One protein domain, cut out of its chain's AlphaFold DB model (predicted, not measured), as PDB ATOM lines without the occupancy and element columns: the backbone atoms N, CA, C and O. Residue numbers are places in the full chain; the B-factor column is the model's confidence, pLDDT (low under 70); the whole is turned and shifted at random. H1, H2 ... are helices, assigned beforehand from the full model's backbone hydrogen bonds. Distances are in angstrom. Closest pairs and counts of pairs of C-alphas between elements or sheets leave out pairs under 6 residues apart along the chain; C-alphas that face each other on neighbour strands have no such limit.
ATOM      1  N   GLU A 140     562.694 436.890 395.028       90.81
ATOM      2  CA  GLU A 140     564.153 436.927 395.112       90.81
ATOM      3  C   GLU A 140     564.820 436.846 393.726       90.81
ATOM      4  O   GLU A 140     565.942 437.331 393.561       90.81
ATOM      5  N   GLU A 141     564.161 436.261 392.719       92.25
ATOM      6  CA  GLU A 141     564.689 436.177 391.353       92.25
ATOM      7  C   GLU A 141     564.665 437.555 390.681       92.25
ATOM      8  O   GLU A 141     565.680 437.976 390.119       92.25
ATOM      9  N   ASP A 142     563.572 438.304 390.849       90.88
ATOM     10  CA  ASP A 142     563.441 439.702 390.424       90.88
ATOM     11  C   ASP A 142     564.449 440.618 391.137       90.88
ATOM     12  O   ASP A 142     564.930 441.613 390.583       90.88
ATOM     13  N   LEU A 143     564.820 440.276 392.376       92.75
ATOM     14  CA  LEU A 143     565.765 441.050 393.175       92.75
ATOM     15  C   LEU A 143     567.227 440.867 392.729       92.75
ATOM     16  O   LEU A 143     568.037 441.788 392.884       92.75
ATOM     17  N   LYS A 144     567.599 439.721 392.144       93.38
ATOM     18  CA  LYS A 144     568.973 439.452 391.663       93.38
ATOM     19  C   LYS A 144     569.519 440.517 390.701       93.38
ATOM     20  O   LYS A 144     570.622 441.021 390.959       93.38
ATOM     21  N   PRO A 145     568.827 440.899 389.608       93.88
ATOM     22  CA  PRO A 145     569.325 441.939 388.710       93.88
ATOM     23  C   PRO A 145     569.437 443.299 389.409       93.88
ATOM     24  O   PRO A 145     570.394 444.032 389.151       93.88
ATOM     25  N   ILE A 146     568.529 443.619 390.337       94.25
ATOM     26  CA  ILE A 146     568.570 444.860 391.126       94.25
ATOM     27  C   ILE A 146     569.807 444.868 392.030       94.25
ATOM     28  O   ILE A 146     570.586 445.821 391.989       94.25
ATOM     29  N   ARG A 147     570.065 443.785 392.772       94.88
ATOM     30  CA  ARG A 147     571.278 443.626 393.596       94.88
ATOM     31  C   ARG A 147     572.548 443.772 392.775       94.88
ATOM     32  O   ARG A 147     573.492 444.434 393.210       94.88
ATOM     33  N   ARG A 148     572.575 443.193 391.573       95.31
ATOM     34  CA  ARG A 148     573.709 443.331 390.653       95.31
ATOM     35  C   ARG A 148     573.930 444.790 390.254       95.31
ATOM     36  O   ARG A 148     575.069 445.245 390.282       95.31
ATOM     37  N   ARG A 149     572.868 445.536 389.932       95.81
ATOM     38  CA  ARG A 149     572.947 446.971 389.606       95.81
ATOM     39  C   ARG A 149     573.381 447.817 390.808       95.81
ATOM     40  O   ARG A 149     574.266 448.648 390.650       95.81
ATOM     41  N   VAL A 150     572.841 447.562 392.003       96.62
ATOM     42  CA  VAL A 150     573.267 448.221 393.256       96.62
ATOM     43  C   VAL A 150     574.752 447.973 393.525       96.62
ATOM     44  O   VAL A 150     575.499 448.903 393.824       96.62
ATOM     45  N   THR A 151     575.200 446.726 393.367       97.00
ATOM     46  CA  THR A 151     576.613 446.356 393.523       97.00
ATOM     47  C   THR A 151     577.476 447.099 392.509       97.00
ATOM     48  O   THR A 151     578.479 447.697 392.882       97.00
ATOM     49  N   MET A 152     577.053 447.127 391.243       97.56
ATOM     50  CA  MET A 152     577.755 447.836 390.177       97.56
ATOM     51  C   MET A 152     577.858 449.342 390.464       97.56
ATOM     52  O   MET A 152     578.948 449.901 390.382       97.56
ATOM     53  N   ARG A 153     576.763 449.990 390.883       97.69
ATOM     54  CA  ARG A 153     576.760 451.400 391.309       97.69
ATOM     55  C   ARG A 153     577.798 451.644 392.400       97.69
ATOM     56  O   ARG A 153     578.589 452.576 392.301       97.69
ATOM     57  N   ASN A 154     577.802 450.808 393.438       97.88
ATOM     58  CA  ASN A 154     578.722 450.955 394.562       97.88
ATOM     59  C   ASN A 154     580.187 450.747 394.131       97.88
ATOM     60  O   ASN A 154     581.068 451.439 394.638       97.88
ATOM     61  N   ILE A 155     580.450 449.841 393.179       98.00
ATOM     62  CA  ILE A 155     581.780 449.641 392.583       98.00
ATOM     63  C   ILE A 155     582.230 450.888 391.826       98.00
ATOM     64  O   ILE A 155     583.358 451.328 392.022       98.00
ATOM     65  N   PHE A 156     581.363 451.482 391.004       97.81
ATOM     66  CA  PHE A 156     581.687 452.715 390.284       97.81
ATOM     67  C   PHE A 156     581.924 453.899 391.227       97.81
ATOM     68  O   PHE A 156     582.845 454.676 391.002       97.81
ATOM     69  N   LEU A 157     581.175 453.996 392.326       97.19
ATOM     70  CA  LEU A 157     581.412 455.016 393.351       97.19
ATOM     71  C   LEU A 157     582.746 454.805 394.090       97.19
ATOM     72  O   LEU A 157     583.468 455.749 394.391       97.19
ATOM     73  N   LEU A 158     583.114 453.553 394.363       97.56
ATOM     74  CA  LEU A 158     584.427 453.222 394.914       97.56
ATOM     75  C   LEU A 158     585.555 453.515 393.905       97.56
ATOM     76  O   LEU A 158     586.636 453.967 394.289       97.56
ATOM     77  N   GLN A 159     585.315 453.249 392.621       97.12
ATOM     78  CA  GLN A 159     586.241 453.527 391.527       97.12
ATOM     79  C   GLN A 159     586.457 455.037 391.351       97.12
ATOM     80  O   GLN A 159     587.607 455.441 391.206       97.12
ATOM     81  N   SER A 160     585.415 455.873 391.442       95.38
ATOM     82  CA  SER A 160     585.564 457.331 391.323       95.38
ATOM     83  C   SER A 160     586.481 457.900 392.410       95.38
ATOM     84  O   SER A 160     587.389 458.669 392.104       95.38
ATOM     85  N   VAL A 161     586.341 457.429 393.655       95.19
ATOM     86  CA  VAL A 161     587.228 457.812 394.770       95.19
ATOM     87  C   VAL A 161     588.666 457.326 394.566       95.19
ATOM     88  O   VAL A 161     589.619 458.016 394.936       95.19
ATOM     89  N   LEU A 162     588.857 456.132 393.992       95.25
ATOM     90  CA  LEU A 162     590.193 455.643 393.645       95.25
ATOM     91  C   LEU A 162     590.839 456.526 392.572       95.25
ATOM     92  O   LEU A 162     592.010 456.867 392.707       95.25
ATOM     93  N   GLU A 163     590.094 456.873 391.526       93.69
ATOM     94  CA  GLU A 163     590.576 457.695 390.416       93.69
ATOM     95  C   GLU A 163     590.968 459.087 390.891       93.69
ATOM     96  O   GLU A 163     592.093 459.494 390.626       93.69
ATOM     97  N   GLU A 164     590.119 459.741 391.689       91.00
ATOM     98  CA  GLU A 164     590.416 461.030 392.331       91.00
ATOM     99  C   GLU A 164     591.709 460.963 393.168       91.00
ATOM    100  O   GLU A 164     592.532 461.874 393.148       91.00
ATOM    101  N   ARG A 165     591.935 459.855 393.892       91.38
ATOM    102  CA  ARG A 165     593.144 459.649 394.713       91.38
ATOM    103  C   ARG A 165     594.402 459.345 393.891       91.38
ATOM    104  O   ARG A 165     595.512 459.500 394.408       91.38
ATOM    105  N   LEU A 166     594.248 458.783 392.695       90.25
ATOM    106  CA  LEU A 166     595.359 458.418 391.814       90.25
ATOM    107  C   LEU A 166     595.745 459.549 390.878       90.25
ATOM    108  O   LEU A 166     596.920 459.659 390.541       90.25
ATOM    109  N   SER A 167     594.778 460.357 390.463       81.44
ATOM    110  CA  SER A 167     595.062 461.587 389.760       81.44
ATOM    111  C   SER A 167     595.737 462.557 390.711       81.44
ATOM    112  O   SER A 167     595.172 462.900 391.745       81.44
ATOM    113  N   ASP A 168     596.882 463.100 390.311       63.75
ATOM    114  CA  ASP A 168     597.446 464.302 390.937       63.75
ATOM    115  C   ASP A 168     596.617 465.554 390.562       63.75
ATOM    116  O   ASP A 168     597.136 466.666 390.484       63.75
ATOM    117  N   ALA A 169     595.326 465.369 390.252       56.50
ATOM    118  CA  ALA A 169     594.438 466.430 389.840       56.50
ATOM    119  C   ALA A 169     594.217 467.380 391.028       56.50
ATOM    120  O   ALA A 169     593.991 466.911 392.151       56.50
ATOM    121  N   PRO A 170     594.278 468.701 390.788       53.62
ATOM    122  CA  PRO A 170     593.926 469.696 391.785       53.62
ATOM    123  C   PRO A 170     592.557 469.374 392.385       53.62
ATOM    124  O   PRO A 170     591.644 468.942 391.672       53.62
ATOM    125  N   PRO A 178     586.945 472.423 383.186       60.22
ATOM    126  CA  PRO A 178     585.549 472.061 383.389       60.22
ATOM    127  C   PRO A 178     585.450 470.768 384.210       60.22
ATOM    128  O   PRO A 178     586.140 469.791 383.929       60.22
ATOM    129  N   ALA A 179     584.532 470.728 385.185       58.31
ATOM    130  CA  ALA A 179     584.325 469.599 386.110       58.31
ATOM    131  C   ALA A 179     584.068 468.233 385.426       58.31
ATOM    132  O   ALA A 179     584.096 467.187 386.065       58.31
ATOM    133  N   VAL A 180     583.808 468.230 384.118       56.81
ATOM    134  CA  VAL A 180     583.620 467.030 383.293       56.81
ATOM    135  C   VAL A 180     584.956 466.331 382.977       56.81
ATOM    136  O   VAL A 180     584.982 465.119 382.760       56.81
ATOM    137  N   GLU A 181     586.075 467.060 383.008       64.50
ATOM    138  CA  GLU A 181     587.420 466.551 382.694       64.50
ATOM    139  C   GLU A 181     588.240 466.148 383.927       64.50
ATOM    140  O   GLU A 181     589.362 465.658 383.797       64.50
ATOM    141  N   THR A 182     587.693 466.300 385.135       65.50
ATOM    142  CA  THR A 182     588.373 465.853 386.356       65.50
ATOM    143  C   THR A 182     588.403 464.328 386.427       65.50
ATOM    144  O   THR A 182     587.411 463.659 386.127       65.50
ATOM    145  N   ALA A 183     589.521 463.757 386.872       62.41
ATOM    146  CA  ALA A 183     589.619 462.320 387.108       62.41
ATOM    147  C   ALA A 183     588.522 461.830 388.070       62.41
ATOM    148  O   ALA A 183     588.157 462.526 389.014       62.41
ATOM    149  N   GLY A 184     587.975 460.640 387.813       72.12
ATOM    150  CA  GLY A 184     586.813 460.133 388.547       72.12
ATOM    151  C   GLY A 184     585.461 460.499 387.931       72.12
ATOM    152  O   GLY A 184     584.457 459.889 388.304       72.12
ATOM    153  N   SER A 185     585.408 461.437 386.970       82.12
ATOM    154  CA  SER A 185     584.144 461.926 386.395       82.12
ATOM    155  C   SER A 185     583.337 460.822 385.708       82.12
ATOM    156  O   SER A 185     582.154 460.662 385.993       82.12
ATOM    157  N   THR A 186     583.970 459.992 384.876       91.81
ATOM    158  CA  THR A 186     583.302 458.883 384.171       91.81
ATOM    159  C   THR A 186     582.703 457.863 385.134       91.81
ATOM    160  O   THR A 186     581.539 457.484 384.996       91.81
ATOM    161  N   SER A 187     583.476 457.437 386.135       94.75
ATOM    162  CA  SER A 187     583.013 456.499 387.161       94.75
ATOM    163  C   SER A 187     581.824 457.064 387.938       94.75
ATOM    164  O   SER A 187     580.835 456.366 388.153       94.75
ATOM    165  N   GLN A 188     581.879 458.351 388.290       93.62
ATOM    166  CA  GLN A 188     580.783 459.029 388.972       93.62
ATOM    167  C   GLN A 188     579.521 459.097 388.100       93.62
ATOM    168  O   GLN A 188     578.434 458.801 388.590       93.62
ATOM    169  N   VAL A 189     579.655 459.424 386.809       93.31
ATOM    170  CA  VAL A 189     578.528 459.454 385.863       93.31
ATOM    171  C   VAL A 189     577.866 458.080 385.760       93.31
ATOM    172  O   VAL A 189     576.643 457.991 385.851       93.31
ATOM    173  N   PHE A 190     578.642 456.997 385.641       95.56
ATOM    174  CA  PHE A 190     578.078 455.644 385.621       95.56
ATOM    175  C   PHE A 190     577.400 455.265 386.938       95.56
ATOM    176  O   PHE A 190     576.348 454.627 386.910       95.56
ATOM    177  N   ALA A 191     577.954 455.667 388.086       96.81
ATOM    178  CA  ALA A 191     577.305 455.449 389.374       96.81
ATOM    179  C   ALA A 191     575.945 456.167 389.442       96.81
ATOM    180  O   ALA A 191     574.950 455.541 389.806       96.81
ATOM    181  N   THR A 192     575.871 457.439 389.038       95.69
ATOM    182  CA  THR A 192     574.610 458.199 388.985       95.69
ATOM    183  C   THR A 192     573.615 457.563 388.016       95.69
ATOM    184  O   THR A 192     572.495 457.257 388.410       95.69
ATOM    185  N   LEU A 193     574.042 457.243 386.790       94.88
ATOM    186  CA  LEU A 193     573.188 456.605 385.787       94.88
ATOM    187  C   LEU A 193     572.603 455.282 386.301       94.88
ATOM    188  O   LEU A 193     571.407 455.028 386.162       94.88
ATOM    189  N   LEU A 194     573.437 454.426 386.898       96.38
ATOM    190  CA  LEU A 194     572.976 453.162 387.468       96.38
ATOM    191  C   LEU A 194     572.002 453.386 388.618       96.38
ATOM    192  O   LEU A 194     571.060 452.613 388.749       96.38
ATOM    193  N   ASN A 195     572.219 454.420 389.431       97.12
ATOM    194  CA  ASN A 195     571.330 454.764 390.526       97.12
ATOM    195  C   ASN A 195     569.950 455.199 390.039       97.12
ATOM    196  O   ASN A 195     568.958 454.674 390.524       97.12
ATOM    197  N   ASP A 196     569.889 456.079 389.047       95.25
ATOM    198  CA  ASP A 196     568.626 456.623 388.538       95.25
ATOM    199  C   ASP A 196     567.764 455.549 387.850       95.25
ATOM    200  O   ASP A 196     566.545 455.670 387.767       95.25
ATOM    201  N   ASN A 197     568.391 454.453 387.407       92.50
ATOM    202  CA  ASN A 197     567.729 453.290 386.807       92.50
ATOM    203  C   ASN A 197     567.365 452.179 387.819       92.50
ATOM    204  O   ASN A 197     566.976 451.074 387.415       92.50
ATOM    205  N   LEU A 198     567.526 452.415 389.125       92.69
ATOM    206  CA  LEU A 198     567.049 451.515 390.182       92.69
ATOM    207  C   LEU A 198     565.632 451.901 390.634       92.69
ATOM    208  O   LEU A 198     565.273 453.073 390.549       92.69
ATOM    209  N   PRO A 199     564.832 450.966 391.181       90.69
ATOM    210  CA  PRO A 199     563.597 451.328 391.874       90.69
ATOM    211  C   PRO A 199     563.892 452.258 393.054       90.69
ATOM    212  O   PRO A 199     564.929 452.107 393.705       90.69
ATOM    213  N   GLN A 200     562.971 453.179 393.352       89.38
ATOM    214  CA  GLN A 200     563.180 454.290 394.290       89.38
ATOM    215  C   GLN A 200     563.756 453.853 395.648       89.38
ATOM    216  O   GLN A 200     564.677 454.493 396.147       89.38
ATOM    217  N   ARG A 201     563.302 452.719 396.206       89.50
ATOM    218  CA  ARG A 201     563.816 452.164 397.476       89.50
ATOM    219  C   ARG A 201     565.322 451.870 397.459       89.50
ATOM    220  O   ARG A 201     565.982 451.976 398.485       89.50
ATOM    221  N   PHE A 202     565.871 451.485 396.310       92.94
ATOM    222  CA  PHE A 202     567.284 451.125 396.170       92.94
ATOM    223  C   PHE A 202     568.159 452.301 395.738       92.94
ATOM    224  O   PHE A 202     569.386 452.161 395.708       92.94
ATOM    225  N   GLN A 203     567.558 453.441 395.390       94.81
ATOM    226  CA  GLN A 203     568.290 454.637 395.000       94.81
ATOM    227  C   GLN A 203     568.956 455.276 396.220       94.81
ATOM    228  O   GLN A 203     568.361 455.428 397.284       94.81
ATOM    229  N   LEU A 204     570.209 455.690 396.060       95.94
ATOM    230  CA  LEU A 204     570.846 456.608 396.990       95.94
ATOM    231  C   LEU A 204     570.342 458.015 396.697       95.94
ATOM    232  O   LEU A 204     570.338 458.462 395.549       95.94
ATOM    233  N   THR A 205     569.973 458.729 397.753       96.56
ATOM    234  CA  THR A 205     569.787 460.178 397.694       96.56
ATOM    235  C   THR A 205     571.131 460.870 397.466       96.56
ATOM    236  O   THR A 205     572.193 460.276 397.666       96.56
ATOM    237  N   VAL A 206     571.114 462.159 397.116       95.12
ATOM    238  CA  VAL A 206     572.344 462.964 396.972       95.12
ATOM    239  C   VAL A 206     573.202 462.910 398.245       95.12
ATOM    240  O   VAL A 206     574.415 462.725 398.179       95.12
ATOM    241  N   THR A 207     572.575 462.985 399.421       96.00
ATOM    242  CA  THR A 207     573.268 462.824 400.709       96.00
ATOM    243  C   THR A 207     573.788 461.402 400.912       96.00
ATOM    244  O   THR A 207     574.867 461.226 401.465       96.00
ATOM    245  N   GLY A 208     573.055 460.387 400.446       95.94
ATOM    246  CA  GLY A 208     573.501 458.993 400.468       95.94
ATOM    247  C   GLY A 208     574.766 458.782 399.638       95.94
ATOM    248  O   GLY A 208     575.729 458.202 400.136       95.94
ATOM    249  N   PHE A 209     574.807 459.331 398.421       95.06
ATOM    250  CA  PHE A 209     576.019 459.367 397.600       95.06
ATOM    251  C   PHE A 209     577.177 460.031 398.338       95.06
ATOM    252  O   PHE A 209     578.261 459.460 398.402       95.06
ATOM    253  N   LEU A 210     576.942 461.198 398.941       94.50
ATOM    254  CA  LEU A 210     577.971 461.915 399.688       94.50
ATOM    255  C   LEU A 210     578.533 461.078 400.845       94.50
ATOM    256  O   LEU A 210     579.749 460.974 400.984       94.50
ATOM    257  N   PHE A 211     577.673 460.462 401.660       97.12
ATOM    258  CA  PHE A 211     578.115 459.633 402.783       97.12
ATOM    259  C   PHE A 211     578.895 458.400 402.328       97.12
ATOM    260  O   PHE A 211     579.909 458.059 402.936       97.12
ATOM    261  N   GLU A 212     578.460 457.759 401.248       96.38
ATOM    262  CA  GLU A 212     579.155 456.618 400.657       96.38
ATOM    263  C   GLU A 212     580.527 457.015 400.095       96.38
ATOM    264  O   GLU A 212     581.535 456.372 400.405       96.38
ATOM    265  N   THR A 213     580.611 458.134 399.373       95.38
ATOM    266  CA  THR A 213     581.882 458.710 398.913       95.38
ATOM    267  C   THR A 213     582.804 459.017 400.091       95.38
ATOM    268  O   THR A 213     583.952 458.569 400.107       95.38
ATOM    269  N   MET A 214     582.308 459.705 401.127       95.75
ATOM    270  CA  MET A 214     583.079 460.007 402.339       95.75
ATOM    271  C   MET A 214     583.568 458.736 403.040       95.75
ATOM    272  O   MET A 214     584.690 458.699 403.551       95.75
ATOM    273  N   ARG A 215     582.750 457.678 403.068       96.75
ATOM    274  CA  ARG A 215     583.131 456.379 403.631       96.75
ATOM    275  C   ARG A 215     584.321 455.786 402.884       96.75
ATOM    276  O   ARG A 215     585.270 455.348 403.530       96.75
ATOM    277  N   TYR A 216     584.309 455.805 401.552       96.88
ATOM    278  CA  TYR A 216     585.433 455.314 400.753       96.88
ATOM    279  C   TYR A 216     586.662 456.222 400.837       96.88
ATOM    280  O   TYR A 216     587.782 455.720 400.887       96.88
ATOM    281  N   GLN A 217     586.487 457.541 400.934       94.44
ATOM    282  CA  GLN A 217     587.598 458.491 401.066       94.44
ATOM    283  C   GLN A 217     588.441 458.261 402.332       94.44
ATOM    284  O   GLN A 217     589.639 458.561 402.323       94.44
ATOM    285  N   ARG A 218     587.851 457.684 403.391       96.00
ATOM    286  CA  ARG A 218     588.558 457.287 404.625       96.00
ATOM    287  C   ARG A 218     589.539 456.129 404.423       96.00
ATOM    288  O   ARG A 218     590.412 455.938 405.264       96.00
ATOM    289  N   LEU A 219     589.410 455.362 403.341       96.94
ATOM    290  CA  LEU A 219     590.320 454.262 403.042       96.94
ATOM    291  C   LEU A 219     591.695 454.789 402.609       96.94
ATOM    292  O   LEU A 219     591.839 455.789 401.888       96.94
ATOM    293  N   THR A 220     592.742 454.080 403.016       96.88
ATOM    294  CA  THR A 220     594.098 454.349 402.536       96.88
ATOM    295  C   THR A 220     594.218 454.001 401.049       96.88
ATOM    296  O   THR A 220     593.484 453.167 400.520       96.88
ATOM    297  N   LYS A 221     595.200 454.584 400.345       95.69
ATOM    298  CA  LYS A 221     595.445 454.287 398.917       95.69
ATOM    299  C   LYS A 221     595.617 452.782 398.655       95.69
ATOM    300  O   LYS A 221     595.099 452.253 397.675       95.69
ATOM    301  N   ARG A 222     596.324 452.078 399.548       96.69
ATOM    302  CA  ARG A 222     596.541 450.626 399.453       96.69
ATOM    303  C   ARG A 222     595.240 449.841 399.620       96.69
ATOM    304  O   ARG A 222     595.045 448.852 398.913       96.69
ATOM    305  N   GLU A 223     594.379 450.262 400.543       97.75
ATOM    306  CA  GLU A 223     593.064 449.653 400.747       97.75
ATOM    307  C   GLU A 223     592.153 449.901 399.553       97.75
ATOM    308  O   GLU A 223     591.611 448.930 399.044       97.75
ATOM    309  N   LEU A 224     592.070 451.133 399.034       96.50
ATOM    310  CA  LEU A 224     591.299 451.444 397.824       96.50
ATOM    311  C   LEU A 224     591.716 450.536 396.660       96.50
ATOM    312  O   LEU A 224     590.901 449.787 396.138       96.50
ATOM    313  N   LEU A 225     593.012 450.477 396.332       97.00
ATOM    314  CA  LEU A 225     593.520 449.611 395.258       97.00
ATOM    315  C   LEU A 225     593.160 448.128 395.444       97.00
ATOM    316  O   LEU A 225     592.933 447.411 394.465       97.00
ATOM    317  N   LYS A 226     593.156 447.636 396.689       97.56
ATOM    318  CA  LYS A 226     592.804 446.247 397.002       97.56
ATOM    319  C   LYS A 226     591.295 446.031 396.892       97.56
ATOM    320  O   LYS A 226     590.885 445.094 396.210       97.56
ATOM    321  N   THR A 227     590.500 446.868 397.550       97.56
ATOM    322  CA  THR A 227     589.043 446.750 397.632       97.56
ATOM    323  C   THR A 227     588.411 446.931 396.261       97.56
ATOM    324  O   THR A 227     587.619 446.085 395.865       97.56
ATOM    325  N   THR A 228     588.831 447.933 395.483       97.56
ATOM    326  CA  THR A 228     588.309 448.169 394.132       97.56
ATOM    327  C   THR A 228     588.577 446.976 393.216       97.56
ATOM    328  O   THR A 228     587.656 446.468 392.583       97.56
ATOM    329  N   ARG A 229     589.804 446.429 393.215       97.31
ATOM    330  CA  ARG A 229     590.122 445.213 392.445       97.31
ATOM    331  C   ARG A 229     589.269 444.016 392.873       97.31
ATOM    332  O   ARG A 229     588.812 443.264 392.017       97.31
ATOM    333  N   LEU A 230     589.115 443.791 394.180       97.69
ATOM    334  CA  LEU A 230     588.312 442.673 394.688       97.69
ATOM    335  C   LEU A 230     586.839 442.827 394.301       97.69
ATOM    336  O   LEU A 230     586.217 441.840 393.921       97.69
ATOM    337  N   ALA A 231     586.308 444.048 394.342       97.31
ATOM    338  CA  ALA A 231     584.921 444.323 393.998       97.31
ATOM    339  C   ALA A 231     584.644 444.087 392.500       97.31
ATOM    340  O   ALA A 231     583.698 443.383 392.157       97.31
ATOM    341  N   TRP A 232     585.531 444.556 391.616       97.56
ATOM    342  CA  TRP A 232     585.489 444.253 390.178       97.56
ATOM    343  C   TRP A 232     585.614 442.749 389.880       97.56
ATOM    344  O   TRP A 232     584.880 442.199 389.058       97.56
ATOM    345  N   ALA A 233     586.499 442.042 390.590       96.75
ATOM    346  CA  ALA A 233     586.627 440.592 390.452       96.75
ATOM    347  C   ALA A 233     585.361 439.842 390.906       96.75
ATOM    348  O   ALA A 233     584.975 438.866 390.267       96.75
ATOM    349  N   ALA A 234     584.691 440.310 391.965       95.38
ATOM    350  CA  ALA A 234     583.481 439.684 392.501       95.38
ATOM    351  C   ALA A 234     582.299 439.700 391.516       95.38
ATOM    352  O   ALA A 234     581.459 438.807 391.556       95.38
ATOM    353  N   ILE A 235     582.253 440.675 390.602       94.94
ATOM    354  CA  ILE A 235     581.234 440.755 389.541       94.94
ATOM    355  C   ILE A 235     581.678 440.110 388.216       94.94
ATOM    356  O   ILE A 235     581.001 440.264 387.200       94.94
ATOM    357  N   GLY A 236     582.808 439.392 388.216       95.38
ATOM    358  CA  GLY A 236     583.330 438.682 387.047       95.38
ATOM    359  C   GLY A 236     584.055 439.566 386.029       95.38
ATOM    360  O   GLY A 236     584.310 439.116 384.916       95.38
ATOM    361  N   GLN A 237     584.402 440.804 386.389       94.25
ATOM    362  CA  GLN A 237     585.113 441.749 385.520       94.25
ATOM    363  C   GLN A 237     586.420 442.202 386.182       94.25
ATOM    364  O   GLN A 237     586.544 443.360 386.572       94.25
ATOM    365  N   PRO A 238     587.401 441.302 386.384       94.44
ATOM    366  CA  PRO A 238     588.610 441.634 387.124       94.44
ATOM    367  C   PRO A 238     589.433 442.702 386.393       94.44
ATOM    368  O   PRO A 238     589.966 442.455 385.314       94.44
ATOM    369  N   LEU A 239     589.594 443.868 387.022       93.62
ATOM    370  CA  LEU A 239     590.487 444.923 386.546       93.62
ATOM    371  C   LEU A 239     591.845 444.880 387.275       93.62
ATOM    372  O   LEU A 239     591.916 444.510 388.458       93.62
ATOM    373  N   PRO A 240     592.950 445.256 386.601       94.50
ATOM    374  CA  PRO A 240     594.230 445.495 387.255       94.50
ATOM    375  C   PRO A 240     594.131 446.529 388.390       94.50
ATOM    376  O   PRO A 240     593.218 447.349 388.462       94.50
ATOM    377  N   ARG A 241     595.093 446.501 389.320       92.62
ATOM    378  CA  ARG A 241     595.141 447.519 390.380       92.62
ATOM    379  C   ARG A 241     595.534 448.859 389.772       92.62
ATOM    380  O   ARG A 241     596.528 448.924 389.061       92.62
ATOM    381  N   GLY A 242     594.809 449.909 390.139       91.44
ATOM    382  CA  GLY A 242     595.109 451.270 389.702       91.44
ATOM    383  C   GLY A 242     594.660 451.581 388.280       91.44
ATOM    384  O   GLY A 242     595.086 452.587 387.730       91.44
ATOM    385  N   THR A 243     593.814 450.734 387.687       93.81
ATOM    386  CA  THR A 243     593.098 451.084 386.460       93.81
ATOM    387  C   THR A 243     592.294 452.360 386.688       93.81
ATOM    388  O   THR A 243     591.584 452.461 387.685       93.81
ATOM    389  N   ILE A 244     592.427 453.304 385.759       92.69
ATOM    390  CA  ILE A 244     591.657 454.544 385.676       92.69
ATOM    391  C   ILE A 244     590.798 454.431 384.415       92.69
ATOM    392  O   ILE A 244     591.306 454.040 383.360       92.69
ATOM    393  N   LEU A 245     589.503 454.710 384.528       92.19
ATOM    394  CA  LEU A 245     588.603 454.788 383.384       92.19
ATOM    395  C   LEU A 245     588.936 456.021 382.531       92.19
ATOM    396  O   LEU A 245     589.373 457.041 383.069       92.19
ATOM    397  N   PRO A 246     588.725 455.958 381.205       90.38
ATOM    398  CA  PRO A 246     588.938 457.112 380.341       90.38
ATOM    399  C   PRO A 246     588.063 458.296 380.788       90.38
ATOM    400  O   PRO A 246     586.960 458.072 381.302       90.38
TER     401      PRO A 246
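This is residues 140 to 170 and 178 to 246 of the 290 residues of an uncharacterized protein of Hoeflea phototrophica (strain DSM 17068 / NCIMB 14078 / DFL-43) (UniProt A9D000). One long helix, H1, makes a spine, and three shorter helices, H2, H3 and H4, in chain order, pack round it. The 100 printed residues, with no named strand, are all helix in class, compact, radius of gyration of the C-alphas 13.5 A, spanning 42 by 29 by 24 A.

H1, residues 140 to 166, is the hub. Its residues 149 to 160 alone touch H2, residues 185 to 196, at a shallow tilt of 23 degrees, opposite ways; the closest C-alphas, of Arg 153 and Ala 191, are 4.5 A apart. Residues 157 to 161 alone touch residues 212 to 217 of H3, residues 206 to 217, at a steep tilt of 58 degrees, the same way; the closest C-alphas, of Leu 158 and Tyr 216, are 6.3 A apart. Residues 155 to 165 alone touch H4, residues 221 to 234, at a shallow tilt of 28 degrees, opposite ways; the closest C-alphas, of Leu 162 and Leu 224, are 6.0 A apart. Every O i to N i+4 pair is within hydrogen-bond range in H2 and H3, 21 of 23 in H1 and 9 of 10 in H4.

H1, 38.0 A long, begins at C-alpha 140 (564.153, 436.927, 395.112). H4, 19.9 A, ends at C-alpha 234 (583.481, 439.684, 392.501).

Residues 171 to 177 are not printed, a 12.1 A gap between C-alphas 170 and 178. Residues 168 to 170 and 178 to 183 have pLDDT under 70.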